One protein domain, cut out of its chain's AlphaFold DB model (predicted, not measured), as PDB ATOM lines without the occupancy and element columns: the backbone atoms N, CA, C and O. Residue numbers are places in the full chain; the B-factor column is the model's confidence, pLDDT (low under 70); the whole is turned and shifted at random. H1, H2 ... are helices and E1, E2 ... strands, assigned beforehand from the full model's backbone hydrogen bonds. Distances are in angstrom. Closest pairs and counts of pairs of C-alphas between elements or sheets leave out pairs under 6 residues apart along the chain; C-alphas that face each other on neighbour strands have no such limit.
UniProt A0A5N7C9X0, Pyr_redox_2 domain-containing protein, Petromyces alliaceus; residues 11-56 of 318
ATOM      1  N   VAL A  11      37.875  31.735   0.206       87.31
ATOM      2  CA  VAL A  11      38.851  31.020  -0.633       87.31
ATOM      3  C   VAL A  11      38.615  31.449  -2.072       87.31
ATOM      4  O   VAL A  11      37.518  31.254  -2.592       87.31
ATOM      5  N   THR A  12      39.640  31.999  -2.720       88.06
ATOM      6  CA  THR A  12      39.559  32.473  -4.106       88.06
ATOM      7  C   THR A  12      40.482  31.659  -5.006       88.06
ATOM      8  O   THR A  12      41.684  31.575  -4.759       88.06
ATOM      9  N   ALA A  13      39.932  31.079  -6.070       87.00
ATOM     10  CA  ALA A  13      40.679  30.434  -7.140       87.00
ATOM     11  C   ALA A  13      40.847  31.404  -8.318       87.00
ATOM     12  O   ALA A  13      39.863  31.936  -8.834       87.00
ATOM     13  N   VAL A  14      42.090  31.608  -8.760       84.75
ATOM     14  CA  VAL A  14      42.421  32.425  -9.936       84.75
ATOM     15  C   VAL A  14      42.941  31.514 -11.041       84.75
ATOM     16  O   VAL A  14      43.932  30.812 -10.845       84.75
ATOM     17  N   SER A  15      42.275  31.506 -12.194       82.69
ATOM     18  CA  SER A  15      42.684  30.725 -13.370       82.69
ATOM     19  C   SER A  15      42.098  31.344 -14.648       82.69
ATOM     20  O   SER A  15      41.059  32.008 -14.572       82.69
ATOM     21  N   PRO A  16      42.712  31.150 -15.835       79.06
ATOM     22  CA  PRO A  16      42.144  31.617 -17.101       79.06
ATOM     23  C   PRO A  16      40.739  31.062 -17.366       79.06
ATOM     24  O   PRO A  16      39.920  31.734 -17.989       79.06
ATOM     25  N   GLU A  17      40.455  29.854 -16.882       83.62
ATOM     26  CA  GLU A  17      39.161  29.186 -17.012       83.62
ATOM     27  C   GLU A  17      38.834  28.392 -15.735       83.62
ATOM     28  O   GLU A  17      39.755  27.882 -15.083       83.62
ATOM     29  N   PRO A  18      37.546  28.262 -15.361       85.75
ATOM     30  CA  PRO A  18      37.109  27.440 -14.236       85.75
ATOM     31  C   PRO A  18      37.028  25.964 -14.652       85.75
ATOM     32  O   PRO A  18      36.016  25.303 -14.445       85.75
ATOM     33  N   ALA A  19      38.077  25.442 -15.282       86.12
ATOM     34  CA  ALA A  19      38.116  24.079 -15.789       86.12
ATOM     35  C   ALA A  19      39.410  23.386 -15.363       86.12
ATOM     36  O   ALA A  19      40.491  23.976 -15.394       86.12
ATOM     37  N   LEU A  20      39.295  22.116 -14.980       84.06
ATOM     38  CA  LEU A  20      40.438  21.232 -14.831       84.06
ATOM     39  C   LEU A  20      40.704  20.571 -16.178       84.06
ATOM     40  O   LEU A  20      39.906  19.762 -16.648       84.06
ATOM     41  N   VAL A  21      41.831  20.918 -16.781       78.00
ATOM     42  CA  VAL A  21      42.306  20.321 -18.027       78.00
ATOM     43  C   VAL A  21      43.204  19.137 -17.693       78.00
ATOM     44  O   VAL A  21      44.172  19.286 -16.944       78.00
ATOM     45  N   ILE A  22      42.888  17.967 -18.242       74.06
ATOM     46  CA  ILE A  22      43.776  16.805 -18.174       74.06
ATOM     47  C   ILE A  22      44.853  17.000 -19.244       74.06
ATOM     48  O   ILE A  22      44.542  17.364 -20.376       74.06
ATOM     49  N   GLN A  23      46.122  16.796 -18.886       65.88
ATOM     50  CA  GLN A  23      47.205  16.840 -19.868       65.88
ATOM     51  C   GLN A  23      47.040  15.684 -20.851       65.88
ATOM     52  O   GLN A  23      47.110  14.526 -20.451       65.88
ATOM     53  N   THR A  24      46.815  16.025 -22.118       57.16
ATOM     54  CA  THR A  24      46.501  15.055 -23.164       57.16
ATOM     55  C   THR A  24      47.763  14.539 -23.841       57.16
ATOM     56  O   THR A  24      48.642  15.327 -24.213       57.16
ATOM     57  N   ARG A  25      47.832  13.231 -24.067       66.81
ATOM     58  CA  ARG A  25      48.875  12.585 -24.875       66.81
ATOM     59  C   ARG A  25      48.450  12.522 -26.347       66.81
ATOM     60  O   ARG A  25      47.262  12.558 -26.655       66.81
ATOM     61  N   LEU A  26      49.410  12.425 -27.273       57.84
ATOM     62  CA  LEU A  26      49.146  12.513 -28.723       57.84
ATOM     63  C   LEU A  26      48.175  11.425 -29.240       57.84
ATOM     64  O   LEU A  26      47.414  11.641 -30.188       57.84
ATOM     65  N   TYR A  27      48.184  10.256 -28.601       56.00
ATOM     66  CA  TYR A  27      47.325   9.123 -28.939       56.00
ATOM     67  C   TYR A  27      45.912   9.205 -28.356       56.00
ATOM     68  O   TYR A  27      45.045   8.425 -28.747       56.00
ATOM     69  N   GLU A  28      45.648  10.123 -27.424       60.91
ATOM     70  CA  GLU A  28      44.332  10.238 -26.803       60.91
ATOM     71  C   GLU A  28      43.356  10.917 -27.771       60.91
ATOM     72  O   GLU A  28      43.427  12.115 -28.067       60.91
ATOM     73  N   SER A  29      42.414  10.132 -28.297       56.66
ATOM     74  CA  SER A  29      41.312  10.663 -29.092       56.66
ATOM     75  C   SER A  29      40.419  11.550 -28.228       56.66
ATOM     76  O   SER A  29      40.084  11.191 -27.102       56.66
ATOM     77  N   GLY A  30      39.970  12.685 -28.764       58.56
ATOM     78  CA  GLY A  30      39.056  13.561 -28.031       58.56
ATOM     79  C   GLY A  30      39.745  14.475 -27.016       58.56
ATOM     80  O   GLY A  30      39.118  14.860 -26.036       58.56
ATOM     81  N   ALA A  31      40.987  14.905 -27.264       60.44
ATOM     82  CA  ALA A  31      41.677  15.897 -26.430       60.44
ATOM     83  C   ALA A  31      40.800  17.125 -26.084       60.44
ATOM     84  O   ALA A  31      40.812  17.615 -24.959       60.44
ATOM     85  N   LYS A  32      39.938  17.568 -27.015       60.34
ATOM     86  CA  LYS A  32      38.973  18.667 -26.806       60.34
ATOM     87  C   LYS A  32      37.943  18.409 -25.693       60.34
ATOM     88  O   LYS A  32      37.411  19.368 -25.146       60.34
ATOM     89  N   SER A  33      37.645  17.150 -25.374       66.44
ATOM     90  CA  SER A  33      36.735  16.749 -24.291       66.44
ATOM     91  C   SER A  33      37.450  16.406 -22.981       66.44
ATOM     92  O   SER A  33      36.782  16.133 -21.990       66.44
ATOM     93  N   MET A  34      38.786  16.460 -22.927       73.38
ATOM     94  CA  MET A  34      39.570  16.144 -21.723       73.38
ATOM     95  C   MET A  34      39.675  17.344 -20.772       73.38
ATOM     96  O   MET A  34      40.748  17.735 -20.308       73.38
ATOM     97  N   SER A  35      38.523  17.945 -20.484       80.62
ATOM     98  CA  SER A  35      38.376  19.017 -19.508       80.62
ATOM     99  C   SER A  35      37.112  18.805 -18.681       80.62
ATOM    100  O   SER A  35      36.089  18.353 -19.193       80.62
ATOM    101  N   ALA A  36      37.186  19.125 -17.394       84.62
ATOM    102  CA  ALA A  36      36.054  19.080 -16.482       84.62
ATOM    103  C   ALA A  36      35.770  20.486 -15.950       84.62
ATOM    104  O   ALA A  36      36.661  21.129 -15.390       84.62
ATOM    105  N   ALA A  37      34.533  20.956 -16.108       88.94
ATOM    106  CA  ALA A  37      34.094  22.219 -15.525       88.94
ATOM    107  C   ALA A  37      34.111  22.138 -13.989       88.94
ATOM    108  O   ALA A  37      33.718  21.130 -13.401       88.94
ATOM    109  N   LEU A  38      34.568  23.206 -13.338       90.25
ATOM    110  CA  LEU A  38      34.694  23.305 -11.882       90.25
ATOM    111  C   LEU A  38      33.637  24.222 -11.260       90.25
ATOM    112  O   LEU A  38      33.596  24.334 -10.039       90.25
ATOM    113  N   ASP A  39      32.766  24.849 -12.052       90.06
ATOM    114  CA  ASP A  39      31.764  25.813 -11.579       90.06
ATOM    115  C   ASP A  39      30.864  25.242 -10.477       90.06
ATOM    116  O   ASP A  39      30.668  25.862  -9.431       90.06
ATOM    117  N   ASP A  40      30.352  24.026 -10.678       89.38
ATOM    118  CA  ASP A  40      29.499  23.356  -9.697       89.38
ATOM    119  C   ASP A  40      30.269  23.018  -8.416       89.38
ATOM    120  O   ASP A  40      29.746  23.196  -7.313       89.38
ATOM    121  N   LEU A  41      31.532  22.599  -8.549       90.56
ATOM    122  CA  LEU A  41      32.410  22.340  -7.411       90.56
ATOM    123  C   LEU A  41      32.675  23.631  -6.631       90.56
ATOM    124  O   LEU A  41      32.526  23.641  -5.409       90.56
ATOM    125  N   PHE A  42      33.023  24.723  -7.313       91.50
ATOM    126  CA  PHE A  42      33.250  26.027  -6.696       91.50
ATOM    127  C   PHE A  42      31.995  26.534  -5.984       91.50
ATOM    128  O   PHE A  42      32.073  26.947  -4.828       91.50
ATOM    129  N   ARG A  43      30.817  26.389  -6.605       88.25
ATOM    130  CA  ARG A  43      29.532  26.763  -6.003       88.25
ATOM    131  C   ARG A  43      29.239  25.981  -4.721       88.25
ATOM    132  O   ARG A  43      28.861  26.586  -3.724       88.25
ATOM    133  N   VAL A  44      29.403  24.657  -4.733       91.50
ATOM    134  CA  VAL A  44      29.107  23.802  -3.566       91.50
ATOM    135  C   VAL A  44      30.130  23.993  -2.443       91.50
ATOM    136  O   VAL A  44      29.777  23.908  -1.269       91.50
ATOM    137  N   THR A  45      31.389  24.270  -2.784       88.19
ATOM    138  CA  THR A  45      32.469  24.486  -1.805       88.19
ATOM    139  C   THR A  45      32.570  25.928  -1.304       88.19
ATOM    140  O   THR A  45      33.282  26.179  -0.335       88.19
ATOM    141  N   GLY A  46      31.861  26.872  -1.932       89.25
ATOM    142  CA  GLY A  46      31.943  28.298  -1.612       89.25
ATOM    143  C   GLY A  46      33.242  28.966  -2.077       89.25
ATOM    144  O   GLY A  46      33.588  30.032  -1.570       89.25
ATOM    145  N   ILE A  47      33.972  28.353  -3.015       89.69
ATOM    146  CA  ILE A  47      35.180  28.936  -3.606       89.69
ATOM    147  C   ILE A  47      34.768  30.048  -4.574       89.69
ATOM    148  O   ILE A  47      33.999  29.830  -5.509       89.69
ATOM    149  N   GLN A  48      35.313  31.242  -4.368       89.56
ATOM    150  CA  GLN A  48      35.183  32.359  -5.296       89.56
ATOM    151  C   GLN A  48      36.085  32.113  -6.503       89.56
ATOM    152  O   GLN A  48      37.274  31.852  -6.344       89.56
ATOM    153  N   PHE A  49      35.549  32.213  -7.715       87.06
ATOM    154  CA  PHE A  49      36.350  32.097  -8.930       87.06
ATOM    155  C   PHE A  49      36.603  33.472  -9.542       87.06
ATOM    156  O   PHE A  49      35.669  34.218  -9.833       87.06
ATOM    157  N   VAL A  50      37.874  33.781  -9.786       84.50
ATOM    158  CA  VAL A  50      38.298  34.971 -10.521       84.50
ATOM    159  C   VAL A  50      38.967  34.519 -11.809       84.50
ATOM    160  O   VAL A  50      40.062  33.952 -11.805       84.50
ATOM    161  N   LYS A  51      38.312  34.805 -12.935       81.81
ATOM    162  CA  LYS A  51      38.898  34.575 -14.252       81.81
ATOM    163  C   LYS A  51      40.083  35.515 -14.457       81.81
ATOM    164  O   LYS A  51      39.906  36.732 -14.493       81.81
ATOM    165  N   GLY A  52      41.278  34.966 -14.631       75.25
ATOM    166  CA  GLY A  52      42.473  35.771 -14.855       75.25
ATOM    167  C   GLY A  52      43.746  34.955 -15.023       75.25
ATOM    168  O   GLY A  52      43.846  33.815 -14.576       75.25
ATOM    169  N   THR A  53      44.743  35.565 -15.658       73.44
ATOM    170  CA  THR A  53      46.104  35.031 -15.762       73.44
ATOM    171  C   THR A  53      47.031  35.930 -14.964       73.44
ATOM    172  O   THR A  53      47.052  37.142 -15.176       73.44
ATOM    173  N   VAL A  54      47.826  35.348 -14.069       67.75
ATOM    174  CA  VAL A  54      48.857  36.104 -13.355       67.75
ATOM    175  C   VAL A  54      50.090  36.184 -14.251       67.75
ATOM    176  O   VAL A  54      50.809  35.204 -14.420       67.75
ATOM    177  N   VAL A  55      50.302  37.338 -14.880       58.62
ATOM    178  CA  VAL A  55      51.425  37.554 -15.802       58.62
ATOM    179  C   VAL A  55      52.633  38.145 -15.074       58.62
ATOM    180  O   VAL A  55      52.505  39.090 -14.297       58.62
ATOM    181  N   ALA A  56      53.824  37.617 -15.364       49.41
ATOM    182  CA  ALA A  56      55.062  38.392 -15.299       49.41
ATOM    183  C   ALA A  56      55.397  38.840 -16.732       49.41
ATOM    184  O   ALA A  56      55.083  38.118 -17.679       49.41
TER     185      ALA A  56
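AT A GLANCE: This is residues 11 to 56 of the 318 residues of the protein "Pyr_redox_2 domain-containing protein" of Petromyces alliaceus (UniProt A0A5N7C9X0). A long, loose hairpin of the short strands E2 and E3 runs out from a small base, where E1 and E4 lie side by side as a second strand pair and the short helix H1 links E3 to E4. The hairpin's far loop has no named element, and its residues 25 to 30 stick out free, while residues 52 to 56 make a tail after E4. The printed part has 46 residues, with one named helix and four named strands in the order E1, E2, E3, H1, E4. E1 and E4 form a parallel sheet of two, E2 and E3 an antiparallel sheet of two, and the class is mixed, helices and strands, with under half of the residues in named elements. The whole is loose, with a radius of gyration of the C-alphas of 12.9 A, and flat, spanning 37 by 32 by 11 A.

IN THESE COORDINATES: E1 is residues 12 to 15, 9.9 A from first to last C-alpha, beginning at C-alpha 12 at (39.559, 32.473, -4.106). E2 is residues 19 to 21, 6.1 A long. E3 is residues 35 to 37, 6.7 A long. H1 is residues 39 to 45, 9.9 A long, beginning at C-alpha 39 at (31.764, 25.813, -11.579). E4 is residues 48 to 51, 9.9 A long, ending at C-alpha 51 at (38.898, 34.575, -14.252).

HOW THE PARTS SIT: E1 and E4 are parallel neighbours, with 23 degrees between their directions. The C-alphas of Thr 12 and Gln 48 face each other at 4.5 A, and N 13 and O 48 are within hydrogen-bond range at 2.8 A, as are N 50 and O 13 at 2.9 A. E2 and E3 are antiparallel neighbours and a hairpin, with 164 degrees between their directions. N 20 and O 36 are within hydrogen-bond range at 2.8 A, and N 36 and O 20 at 2.9 A. The closest C-alphas of H1 and E4 are those of Phe 42 and Gln 48, 6.8 A apart. The closest of E2 and H1 are those of Ala 19 and Asp 39, 7.8 A apart. Among the pairs that are apart are E1 and H1, and E3 and E4. In H1 every O i to N i+4 pair is within hydrogen-bond range.

THE WHOLE: The two C-alphas farthest apart are those of Val 11 and Tyr 27, 36.8 A. The printed part has no cut. The link from E2 to E3, 13 residues, is long; those from E1 to E2, E3 to H1 and H1 to E4 are tight. The mean pLDDT of the printed part is 77.4, and residues 23 to 33 and 54 to 56 are under 70.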